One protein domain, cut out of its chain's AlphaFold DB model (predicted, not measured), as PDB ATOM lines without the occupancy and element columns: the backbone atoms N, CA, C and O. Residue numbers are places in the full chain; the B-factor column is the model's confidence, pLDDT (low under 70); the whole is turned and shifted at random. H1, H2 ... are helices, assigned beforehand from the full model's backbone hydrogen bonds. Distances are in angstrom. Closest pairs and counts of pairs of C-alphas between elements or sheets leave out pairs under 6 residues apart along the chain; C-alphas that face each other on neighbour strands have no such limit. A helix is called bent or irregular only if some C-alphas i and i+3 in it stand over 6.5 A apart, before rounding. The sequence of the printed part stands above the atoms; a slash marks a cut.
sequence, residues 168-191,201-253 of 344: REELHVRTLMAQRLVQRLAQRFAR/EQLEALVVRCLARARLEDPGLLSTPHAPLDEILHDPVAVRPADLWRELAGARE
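AT A GLANCE: This is residues 168 to 191 and 201 to 253 of the 344 residues of an uncharacterized protein of Nocardioides panaciterrulae (UniProt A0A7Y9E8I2). A long helix, H1, lies in the middle, with H2 crossing it steeply on one side and H4 packed side by side with it on roughly the other side, at a shallow tilt and running back the opposite way. From H2 the chain passes round a third side of H1 to reach H4, through an unnamed stretch and the very short helix H3. The printed part has 77 residues, with four named helices in the order H1, H2, H3, H4 and no named strand, and its class is all helix. It is compact, with a radius of gyration of the C-alphas of 12.0 A and spans of 36 by 26 by 20 A.

HOW THE PARTS SIT: H1, residues 168 to 191, is the longest helix and touches both H2, residues 201 to 217, and H4, residues 241 to 252. With H2 it makes 12 pairs of C-alphas within 8 A, on the H1 side with residues 176 to 184 alone. The closest C-alphas of H1 and H2 are those of Arg 180 and Cys 210, 5.4 A apart. H1 and H2 run opposite ways at a steep tilt of 56 degrees. The closest C-alphas of H1 and H4 are those of Val 182 and Pro 241, 6.2 A apart. H1 and H4 run opposite ways at a shallow tilt of 27 degrees. H3, residues 229 to 232, touches no helix but is close to H1, not clearly touching, and their closest C-alphas, those of Arg 174 and Ile 232, are 6.4 A apart. H2 is apart from H4 and from H3, and H3 is apart from H4. In H1, H2 and H4 every O i to N i+4 pair is within hydrogen-bond range, while H3, with four residues, is too short for such a pair.

IN THESE COORDINATES: H1 begins at C-alpha 168, at (-60.028, -37.611, -11.765), and measures 34.8 A from first to last C-alpha. H2 measures 24.7 A and begins at C-alpha 201, at (-32.114, -29.018, -1.090). H4 measures 16.5 A and ends at C-alpha 252, at (-53.550, -38.944, -20.632). H3 measures 5.0 A. No helix is bent.

THE WHOLE: The two C-alphas farthest apart are those of Arg 191 and Thr 224, at 36.1 A. Residues 192 to 200 are not printed, and across this cut, between H1 and H2, C-alphas 191 and 201 are 18.3 A apart. The link from H2 to H3 is long, with 11 residues, and the link from H3 to H4 is short, with 8. The mean pLDDT of the printed part is 76.4, and it is under 70 in residues 189 to 191, 201 to 203 and 234 to 253; the mean of H4 is 53.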
ATOM      1  N   ARG A 168     -60.129 -38.714 -10.793       83.56
ATOM      2  CA  ARG A 168     -60.028 -37.611 -11.765       83.56
ATOM      3  C   ARG A 168     -59.295 -36.397 -11.199       83.56
ATOM      4  O   ARG A 168     -58.503 -35.781 -11.904       83.56
ATOM      5  N   GLU A 169     -59.558 -36.057  -9.943       87.50
ATOM      6  CA  GLU A 169     -58.918 -34.931  -9.260       87.50
ATOM      7  C   GLU A 169     -57.444 -35.251  -8.979       87.50
ATOM      8  O   GLU A 169     -56.569 -34.429  -9.247       87.50
ATOM      9  N   GLU A 170     -57.136 -36.486  -8.570       85.94
ATOM     10  CA  GLU A 170     -55.752 -36.950  -8.417       85.94
ATOM     11  C   GLU A 170     -54.979 -36.950  -9.744       85.94
ATOM     12  O   GLU A 170     -53.832 -36.497  -9.798       85.94
ATOM     13  N   LEU A 171     -55.607 -37.391 -10.843       80.31
ATOM     14  CA  LEU A 171     -55.013 -37.317 -12.180       80.31
ATOM     15  C   LEU A 171     -54.725 -35.868 -12.593       80.31
ATOM     16  O   LEU A 171     -53.670 -35.601 -13.177       80.31
ATOM     17  N   HIS A 172     -55.630 -34.939 -12.285       87.06
ATOM     18  CA  HIS A 172     -55.439 -33.511 -12.544       87.06
ATOM     19  C   HIS A 172     -54.241 -32.957 -11.765       87.06
ATOM     20  O   HIS A 172     -53.342 -32.368 -12.372       87.06
ATOM     21  N   VAL A 173     -54.153 -33.240 -10.458       89.69
ATOM     22  CA  VAL A 173     -53.000 -32.868  -9.619       89.69
ATOM     23  C   VAL A 173     -51.702 -33.405 -10.207       89.69
ATOM     24  O   VAL A 173     -50.758 -32.641 -10.422       89.69
ATOM     25  N   ARG A 174     -51.659 -34.705 -10.508       83.12
ATOM     26  CA  ARG A 174     -50.485 -35.365 -11.084       83.12
ATOM     27  C   ARG A 174     -50.071 -34.721 -12.402       83.12
ATOM     28  O   ARG A 174     -48.899 -34.399 -12.583       83.12
ATOM     29  N   THR A 175     -51.026 -34.486 -13.300       81.50
ATOM     30  CA  THR A 175     -50.771 -33.900 -14.621       81.50
ATOM     31  C   THR A 175     -50.195 -32.495 -14.502       81.50
ATOM     32  O   THR A 175     -49.173 -32.196 -15.124       81.50
ATOM     33  N   LEU A 176     -50.818 -31.642 -13.688       89.19
ATOM     34  CA  LEU A 176     -50.394 -30.259 -13.523       89.19
ATOM     35  C   LEU A 176     -49.017 -30.178 -12.852       89.19
ATOM     36  O   LEU A 176     -48.125 -29.481 -13.341       89.19
ATOM     37  N   MET A 177     -48.801 -30.942 -11.778       87.25
ATOM     38  CA  MET A 177     -47.510 -30.997 -11.087       87.25
ATOM     39  C   MET A 177     -46.395 -31.494 -12.007       87.25
ATOM     40  O   MET A 177     -45.343 -30.859 -12.087       87.25
ATOM     41  N   ALA A 178     -46.626 -32.578 -12.749       79.56
ATOM     42  CA  ALA A 178     -45.635 -33.136 -13.659       79.56
ATOM     43  C   ALA A 178     -45.316 -32.183 -14.824       79.56
ATOM     44  O   ALA A 178     -44.144 -31.974 -15.132       79.56
ATOM     45  N   GLN A 179     -46.313 -31.514 -15.419       82.88
ATOM     46  CA  GLN A 179     -46.075 -30.469 -16.427       82.88
ATOM     47  C   GLN A 179     -45.151 -29.361 -15.897       82.88
ATOM     48  O   GLN A 179     -44.237 -28.925 -16.603       82.88
ATOM     49  N   ARG A 180     -45.366 -28.911 -14.654       86.75
ATOM     50  CA  ARG A 180     -44.557 -27.851 -14.033       86.75
ATOM     51  C   ARG A 180     -43.153 -28.322 -13.679       86.75
ATOM     52  O   ARG A 180     -42.195 -27.601 -13.965       86.75
ATOM     53  N   LEU A 181     -43.021 -29.538 -13.154       79.81
ATOM     54  CA  LEU A 181     -41.730 -30.175 -12.890       79.81
ATOM     55  C   LEU A 181     -40.904 -30.283 -14.170       79.81
ATOM     56  O   LEU A 181     -39.780 -29.785 -14.216       79.81
ATOM     57  N   VAL A 182     -41.481 -30.833 -15.240       76.00
ATOM     58  CA  VAL A 182     -40.818 -30.939 -16.543       76.00
ATOM     59  C   VAL A 182     -40.392 -29.574 -17.069       76.00
ATOM     60  O   VAL A 182     -39.247 -29.410 -17.488       76.00
ATOM     61  N   GLN A 183     -41.294 -28.588 -17.061       79.75
ATOM     62  CA  GLN A 183     -40.985 -27.252 -17.564       79.75
ATOM     63  C   GLN A 183     -39.799 -26.643 -16.810       79.75
ATOM     64  O   GLN A 183     -38.912 -26.042 -17.421       79.75
ATOM     65  N   ARG A 184     -39.763 -26.806 -15.484       79.00
ATOM     66  CA  ARG A 184     -38.704 -26.245 -14.647       79.00
ATOM     67  C   ARG A 184     -37.386 -27.001 -14.797       79.00
ATOM     68  O   ARG A 184     -36.342 -26.359 -14.875       79.00
ATOM     69  N   LEU A 185     -37.429 -28.326 -14.916       75.50
ATOM     70  CA  LEU A 185     -36.254 -29.142 -15.220       75.50
ATOM     71  C   LEU A 185     -35.680 -28.782 -16.594       75.50
ATOM     72  O   LEU A 185     -34.483 -28.551 -16.698       75.50
ATOM     73  N   ALA A 186     -36.512 -28.628 -17.628       72.06
ATOM     74  CA  ALA A 186     -36.065 -28.197 -18.953       72.06
ATOM     75  C   ALA A 186     -35.395 -26.811 -18.921       72.06
ATOM     76  O   ALA A 186     -34.347 -26.619 -19.533       72.06
ATOM     77  N   GLN A 187     -35.953 -25.859 -18.162       73.38
ATOM     78  CA  GLN A 187     -35.328 -24.548 -17.942       73.38
ATOM     79  C   GLN A 187     -33.981 -24.655 -17.219       73.38
ATOM     80  O   GLN A 187     -33.059 -23.913 -17.550       73.38
ATOM     81  N   ARG A 188     -33.868 -25.561 -16.241       70.06
ATOM     82  CA  ARG A 188     -32.619 -25.822 -15.517       70.06
ATOM     83  C   ARG A 188     -31.573 -26.433 -16.443       70.06
ATOM     84  O   ARG A 188     -30.502 -25.862 -16.561       70.06
ATOM     85  N   PHE A 189     -31.901 -27.495 -17.178       66.56
ATOM     86  CA  PHE A 189     -30.987 -28.125 -18.139       66.56
ATOM     87  C   PHE A 189     -30.538 -27.174 -19.256       66.56
ATOM     88  O   PHE A 189     -29.401 -27.259 -19.704       66.56
ATOM     89  N   ALA A 190     -31.396 -26.247 -19.691       64.56
ATOM     90  CA  ALA A 190     -31.018 -25.231 -20.673       64.56
ATOM     91  C   ALA A 190     -30.036 -24.179 -20.120       64.56
ATOM     92  O   ALA A 190     -29.304 -23.568 -20.897       64.56
ATOM     93  N   ARG A 191     -30.033 -23.940 -18.800       62.97
ATOM     94  CA  ARG A 191     -29.153 -22.970 -18.126       62.97
ATOM     95  C   ARG A 191     -27.865 -23.607 -17.598       62.97
ATOM     96  O   ARG A 191     -26.812 -22.993 -17.708       62.97
ATOM     97  N   GLU A 201     -31.397 -30.244  -1.460       64.06
ATOM     98  CA  GLU A 201     -32.114 -29.018  -1.090       64.06
ATOM     99  C   GLU A 201     -32.731 -28.321  -2.310       64.06
ATOM    100  O   GLU A 201     -33.841 -27.782  -2.240       64.06
ATOM    101  N   GLN A 202     -32.061 -28.383  -3.465       69.94
ATOM    102  CA  GLN A 202     -32.588 -27.846  -4.722       69.94
ATOM    103  C   GLN A 202     -33.781 -28.660  -5.223       69.94
ATOM    104  O   GLN A 202     -34.729 -28.096  -5.778       69.94
ATOM    105  N   LEU A 203     -33.764 -29.972  -4.992       68.50
ATOM    106  CA  LEU A 203     -34.863 -30.867  -5.345       68.50
ATOM    107  C   LEU A 203     -36.084 -30.664  -4.434       68.50
ATOM    108  O   LEU A 203     -37.215 -30.603  -4.918       68.50
ATOM    109  N   GLU A 204     -35.875 -30.475  -3.131       76.06
ATOM    110  CA  GLU A 204     -36.937 -30.088  -2.194       76.06
ATOM    111  C   GLU A 204     -37.572 -28.746  -2.590       76.06
ATOM    112  O   GLU A 204     -38.800 -28.616  -2.653       76.06
ATOM    113  N   ALA A 205     -36.746 -27.752  -2.926       80.50
ATOM    114  CA  ALA A 205     -37.215 -26.452  -3.396       80.50
ATOM    115  C   ALA A 205     -37.993 -26.551  -4.722       80.50
ATOM    116  O   ALA A 205     -38.931 -25.781  -4.944       80.50
ATOM    117  N   LEU A 206     -37.648 -27.504  -5.593       80.94
ATOM    118  CA  LEU A 206     -38.331 -27.722  -6.866       80.94
ATOM    119  C   LEU A 206     -39.800 -28.119  -6.669       80.94
ATOM    120  O   LEU A 206     -40.670 -27.529  -7.314       80.94
ATOM    121  N   VAL A 207     -40.088 -29.061  -5.763       83.69
ATOM    122  CA  VAL A 207     -41.466 -29.494  -5.457       83.69
ATOM    123  C   VAL A 207     -42.293 -28.318  -4.949       83.69
ATOM    124  O   VAL A 207     -43.397 -28.080  -5.439       83.69
ATOM    125  N   VAL A 208     -41.733 -27.531  -4.024       91.38
ATOM    126  CA  VAL A 208     -42.400 -26.351  -3.458       91.38
ATOM    127  C   VAL A 208     -42.726 -25.324  -4.540       91.38
ATOM    128  O   VAL A 208     -43.856 -24.842  -4.611       91.38
ATOM    129  N   ARG A 209     -41.774 -25.022  -5.430       89.06
ATOM    130  CA  ARG A 209     -41.988 -24.065  -6.525       89.06
ATOM    131  C   ARG A 209     -43.011 -24.555  -7.541       89.06
ATOM    132  O   ARG A 209     -43.832 -23.762  -7.999       89.06
ATOM    133  N   CYS A 210     -42.977 -25.839  -7.892       89.94
ATOM    134  CA  CYS A 210     -43.945 -26.417  -8.822       89.94
ATOM    135  C   CYS A 210     -45.351 -26.387  -8.231       89.94
ATOM    136  O   CYS A 210     -46.275 -25.964  -8.920       89.94
ATOM    137  N   LEU A 211     -45.497 -26.725  -6.946       93.56
ATOM    138  CA  LEU A 211     -46.778 -26.642  -6.256       93.56
ATOM    139  C   LEU A 211     -47.285 -25.202  -6.163       93.56
ATOM    140  O   LEU A 211     -48.442 -24.944  -6.477       93.56
ATOM    141  N   ALA A 212     -46.429 -24.253  -5.778       94.50
ATOM    142  CA  ALA A 212     -46.802 -22.843  -5.716       94.50
ATOM    143  C   ALA A 212     -47.271 -22.329  -7.083       94.50
ATOM    144  O   ALA A 212     -48.277 -21.628  -7.184       94.50
ATOM    145  N   ARG A 213     -46.579 -22.723  -8.158       92.50
ATOM    146  CA  ARG A 213     -46.981 -22.357  -9.514       92.50
ATOM    147  C   ARG A 213     -48.300 -23.009  -9.921       92.50
ATOM    148  O   ARG A 213     -49.146 -22.324 -10.486       92.50
ATOM    149  N   ALA A 214     -48.476 -24.289  -9.614       93.62
ATOM    150  CA  ALA A 214     -49.710 -25.014  -9.879       93.62
ATOM    151  C   ALA A 214     -50.902 -24.380  -9.136       93.62
ATOM    152  O   ALA A 214     -51.943 -24.167  -9.742       93.62
ATOM    153  N   ARG A 215     -50.723 -23.955  -7.876       95.56
ATOM    154  CA  ARG A 215     -51.734 -23.222  -7.086       95.56
ATOM    155  C   ARG A 215     -52.083 -21.844  -7.648       95.56
ATOM    156  O   ARG A 215     -53.218 -21.400  -7.519       95.56
ATOM    157  N   LEU A 216     -51.126 -21.147  -8.261       94.62
ATOM    158  CA  LEU A 216     -51.400 -19.865  -8.923       94.62
ATOM    159  C   LEU A 216     -52.254 -20.025 -10.187       94.62
ATOM    160  O   LEU A 216     -52.946 -19.085 -10.570       94.62
ATOM    161  N   GLU A 217     -52.172 -21.176 -10.847       94.19
ATOM    162  CA  GLU A 217     -52.936 -21.486 -12.058       94.19
ATOM    163  C   GLU A 217     -54.287 -22.120 -11.739       94.19
ATOM    164  O   GLU A 217     -55.280 -21.806 -12.387       94.19
ATOM    165  N   ASP A 218     -54.320 -22.959 -10.708       95.75
ATOM    166  CA  ASP A 218     -55.519 -23.555 -10.145       95.75
ATOM    167  C   ASP A 218     -55.580 -23.285  -8.626       95.75
ATOM    168  O   ASP A 218     -55.063 -24.065  -7.816       95.75
ATOM    169  N   PRO A 219     -56.246 -22.190  -8.212       94.69
ATOM    170  CA  PRO A 219     -56.458 -21.866  -6.802       94.69
ATOM    171  C   PRO A 219     -57.367 -22.851  -6.051       94.69
ATOM    172  O   PRO A 219     -57.517 -22.723  -4.833       94.69
ATOM    173  N   GLY A 220     -57.971 -23.834  -6.725       95.25
ATOM    174  CA  GLY A 220     -58.709 -24.946  -6.118       95.25
ATOM    175  C   GLY A 220     -57.854 -26.196  -5.877       95.25
ATOM    176  O   GLY A 220     -58.236 -27.045  -5.070       95.25
ATOM    177  N   LEU A 221     -56.675 -26.290  -6.499       95.94
ATOM    178  CA  LEU A 221     -55.785 -27.451  -6.435       95.94
ATOM    179  C   LEU A 221     -55.430 -27.833  -4.990       95.94
ATOM    180  O   LEU A 221     -54.887 -27.007  -4.259       95.94
ATOM    181  N   LEU A 222     -55.692 -29.081  -4.586       96.44
ATOM    182  CA  LEU A 222     -55.456 -29.572  -3.218       96.44
ATOM    183  C   LEU A 222     -56.184 -28.766  -2.118       96.44
ATOM    184  O   LEU A 222     -55.723 -28.715  -0.981       96.44
ATOM    185  N   SER A 223     -57.311 -28.114  -2.423       96.25
ATOM    186  CA  SER A 223     -58.173 -27.494  -1.395       96.25
ATOM    187  C   SER A 223     -58.995 -28.529  -0.607       96.25
ATOM    188  O   SER A 223     -59.366 -28.312   0.551       96.25
ATOM    189  N   THR A 224     -59.231 -29.690  -1.216       95.06
ATOM    190  CA  THR A 224     -59.754 -30.909  -0.595       95.06
ATOM    191  C   THR A 224     -58.607 -31.881  -0.297       95.06
ATOM    192  O   THR A 224     -57.560 -31.829  -0.954       95.06
ATOM    193  N   PRO A 225     -58.746 -32.766   0.705       96.56
ATOM    194  CA  PRO A 225     -57.717 -33.761   0.978       96.56
ATOM    195  C   PRO A 225     -57.606 -34.749  -0.192       96.56
ATOM    196  O   PRO A 225     -58.599 -35.315  -0.629       96.56
ATOM    197  N   HIS A 226     -56.389 -34.965  -0.681       94.19
ATOM    198  CA  HIS A 226     -56.059 -36.012  -1.658       94.19
ATOM    199  C   HIS A 226     -55.203 -37.091  -0.982       94.19
ATOM    200  O   HIS A 226     -54.818 -36.917   0.183       94.19
ATOM    201  N   ALA A 227     -54.862 -38.187  -1.669       90.88
ATOM    202  CA  ALA A 227     -53.764 -39.033  -1.202       90.88
ATOM    203  C   ALA A 227     -52.473 -38.200  -0.998       90.88
ATOM    204  O   ALA A 227     -52.319 -37.130  -1.599       90.88
ATOM    205  N   PRO A 228     -51.544 -38.633  -0.122       90.81
ATOM    206  CA  PRO A 228     -50.285 -37.927   0.081       90.81
ATOM    207  C   PRO A 228     -49.590 -37.636  -1.246       90.81
ATOM    208  O   PRO A 228     -49.528 -38.494  -2.122       90.81
ATOM    209  N   LEU A 229     -49.032 -36.435  -1.396       86.94
ATOM    210  CA  LEU A 229     -48.430 -36.023  -2.668       86.94
ATOM    211  C   LEU A 229     -47.267 -36.946  -3.088       86.94
ATOM    212  O   LEU A 229     -47.054 -37.170  -4.275       86.94
ATOM    213  N   ASP A 230     -46.569 -37.536  -2.111       81.19
ATOM    214  CA  ASP A 230     -45.547 -38.569  -2.325       81.19
ATOM    215  C   ASP A 230     -46.113 -39.851  -2.970       81.19
ATOM    216  O   ASP A 230     -45.411 -40.524  -3.720       81.19
ATOM    217  N   GLU A 231     -47.376 -40.181  -2.678       82.44
ATOM    218  CA  GLU A 231     -48.104 -41.326  -3.240       82.44
ATOM    219  C   GLU A 231     -48.647 -40.992  -4.639       82.44
ATOM    220  O   GLU A 231     -48.491 -41.800  -5.547       82.44
ATOM    221  N   ILE A 232     -49.202 -39.788  -4.841       80.81
ATOM    222  CA  ILE A 232     -49.754 -39.338  -6.138       80.81
ATOM    223  C   ILE A 232     -48.666 -39.201  -7.208       80.81
ATOM    224  O   ILE A 232     -48.899 -39.486  -8.385       80.81
ATOM    225  N   LEU A 233     -47.492 -38.705  -6.817       74.56
ATOM    226  CA  LEU A 233     -46.407 -38.387  -7.744       74.56
ATOM    227  C   LEU A 233     -45.357 -39.500  -7.881       74.56
ATOM    228  O   LEU A 233     -44.409 -39.301  -8.631       74.56
ATOM    229  N   HIS A 234     -45.495 -40.623  -7.163       64.88
ATOM    230  CA  HIS A 234     -44.568 -41.768  -7.204       64.88
ATOM    231  C   HIS A 234     -43.070 -41.368  -7.152       64.88
ATOM    232  O   HIS A 234     -42.262 -41.803  -7.963       64.88
ATOM    233  N   ASP A 235     -42.713 -40.543  -6.159       60.38
ATOM    234  CA  ASP A 235     -41.420 -39.842  -6.001       60.38
ATOM    235  C   ASP A 235     -41.057 -38.889  -7.171       60.38
ATOM    236  O   ASP A 235     -40.247 -39.226  -8.037       60.38
ATOM    237  N   PRO A 236     -41.548 -37.632  -7.156       52.00
ATOM    238  CA  PRO A 236     -41.389 -36.668  -8.256       52.00
ATOM    239  C   PRO A 236     -39.940 -36.239  -8.529       52.00
ATOM    240  O   PRO A 236     -39.676 -35.489  -9.468       52.00
ATOM    241  N   VAL A 237     -39.016 -36.646  -7.662       54.44
ATOM    242  CA  VAL A 237     -37.620 -36.216  -7.631       54.44
ATOM    243  C   VAL A 237     -36.674 -37.329  -8.096       54.44
ATOM    244  O   VAL A 237     -35.575 -37.038  -8.558       54.44
ATOM    245  N   ALA A 238     -37.090 -38.597  -8.014       51.34
ATOM    246  CA  ALA A 238     -36.286 -39.740  -8.458       51.34
ATOM    247  C   ALA A 238     -36.439 -40.053  -9.960       51.34
ATOM    248  O   ALA A 238     -35.652 -40.819 -10.521       51.34
ATOM    249  N   VAL A 239     -37.445 -39.471 -10.616       51.78
ATOM    250  CA  VAL A 239     -37.847 -39.808 -11.986       51.78
ATOM    251  C   VAL A 239     -37.087 -38.939 -12.993       51.78
ATOM    252  O   VAL A 239     -37.112 -37.708 -12.932       51.78
ATOM    253  N   ARG A 240     -36.411 -39.564 -13.968       54.75
ATOM    254  CA  ARG A 240     -35.781 -38.809 -15.063       54.75
ATOM    255  C   ARG A 240     -36.874 -38.095 -15.869       54.75
ATOM    256  O   ARG A 240     -37.928 -38.685 -16.094       54.75
ATOM    257  N   PRO A 241     -36.628 -36.893 -16.425       53.12
ATOM    258  CA  PRO A 241     -37.634 -36.167 -17.210       53.12
ATOM    259  C   PRO A 241     -38.307 -37.005 -18.314       53.12
ATOM    260  O   PRO A 241     -39.484 -36.822 -18.604       53.12
ATOM    261  N   ALA A 242     -37.571 -37.941 -18.924       52.03
ATOM    262  CA  ALA A 242     -38.085 -38.844 -19.955       52.03
ATOM    263  C   ALA A 242     -39.056 -39.918 -19.426       52.03
ATOM    264  O   ALA A 242     -39.920 -40.369 -20.175       52.03
ATOM    265  N   ASP A 243     -38.907 -40.337 -18.171       54.97
ATOM    266  CA  ASP A 243     -39.804 -41.288 -17.511       54.97
ATOM    267  C   ASP A 243     -41.099 -40.570 -17.090       54.97
ATOM    268  O   ASP A 243     -42.188 -41.049 -17.387       54.97
ATOM    269  N   LEU A 244     -40.985 -39.333 -16.588       57.25
ATOM    270  CA  LEU A 244     -42.126 -38.473 -16.247       57.25
ATOM    271  C   LEU A 244     -42.994 -38.132 -17.473       57.25
ATOM    272  O   LEU A 244     -44.218 -38.087 -17.387       57.25
ATOM    273  N   TRP A 245     -42.380 -37.928 -18.646       54.56
ATOM    274  CA  TRP A 245     -43.113 -37.761 -19.907       54.56
ATOM    275  C   TRP A 245     -43.841 -39.029 -20.358       54.56
ATOM    276  O   TRP A 245     -44.934 -38.921 -20.913       54.56
ATOM    277  N   ARG A 246     -43.261 -40.215 -20.132       56.12
ATOM    278  CA  ARG A 246     -43.913 -41.498 -20.435       56.12
ATOM    279  C   ARG A 246     -45.100 -41.745 -19.511       56.12
ATOM    280  O   ARG A 246     -46.156 -42.142 -19.990       56.12
ATOM    281  N   GLU A 247     -44.960 -41.425 -18.230       57.38
ATOM    282  CA  GLU A 247     -46.060 -41.479 -17.264       57.38
ATOM    283  C   GLU A 247     -47.164 -40.475 -17.599       57.38
ATOM    284  O   GLU A 247     -48.335 -40.834 -17.598       57.38
ATOM    285  N   LEU A 248     -46.815 -39.236 -17.967       54.84
ATOM    286  CA  LEU A 248     -47.777 -38.230 -18.427       54.84
ATOM    287  C   LEU A 248     -48.495 -38.632 -19.721       54.84
ATOM    288  O   LEU A 248     -49.666 -38.300 -19.892       54.84
ATOM    289  N   ALA A 249     -47.800 -39.302 -20.642       52.72
ATOM    290  CA  ALA A 249     -48.401 -39.822 -21.864       52.72
ATOM    291  C   ALA A 249     -49.388 -40.957 -21.549       52.72
ATOM    292  O   ALA A 249     -50.523 -40.897 -22.010       52.72
ATOM    293  N   GLY A 250     -49.004 -41.909 -20.691       52.41
ATOM    294  CA  GLY A 250     -49.888 -42.995 -20.252       52.41
ATOM    295  C   GLY A 250     -51.062 -42.521 -19.387       52.41
ATOM    296  O   GLY A 250     -52.162 -43.037 -19.505       52.41
ATOM    297  N   ALA A 251     -50.872 -41.490 -18.561       49.62
ATOM    298  CA  ALA A 251     -51.924 -40.922 -17.716       49.62
ATOM    299  C   ALA A 251     -52.970 -40.107 -18.503       49.62
ATOM    300  O   ALA A 251     -54.070 -39.885 -18.001       49.62
ATOM    301  N   ARG A 252     -52.630 -39.640 -19.713       46.34
ATOM    302  CA  ARG A 252     -53.550 -38.944 -20.632       46.34
ATOM    303  C   ARG A 252     -54.355 -39.892 -21.515       46.34
ATOM    304  O   ARG A 252     -55.364 -39.468 -22.072       46.34
ATOM    305  N   GLU A 253     -53.936 -41.145 -21.648       45.38
ATOM    306  CA  GLU A 253     -54.778 -42.184 -22.228       45.38
ATOM    307  C   GLU A 253     -55.780 -42.625 -21.152       45.38
ATOM    308  O   GLU A 253     -55.496 -43.475 -20.316       45.38
TER     309      GLU A 253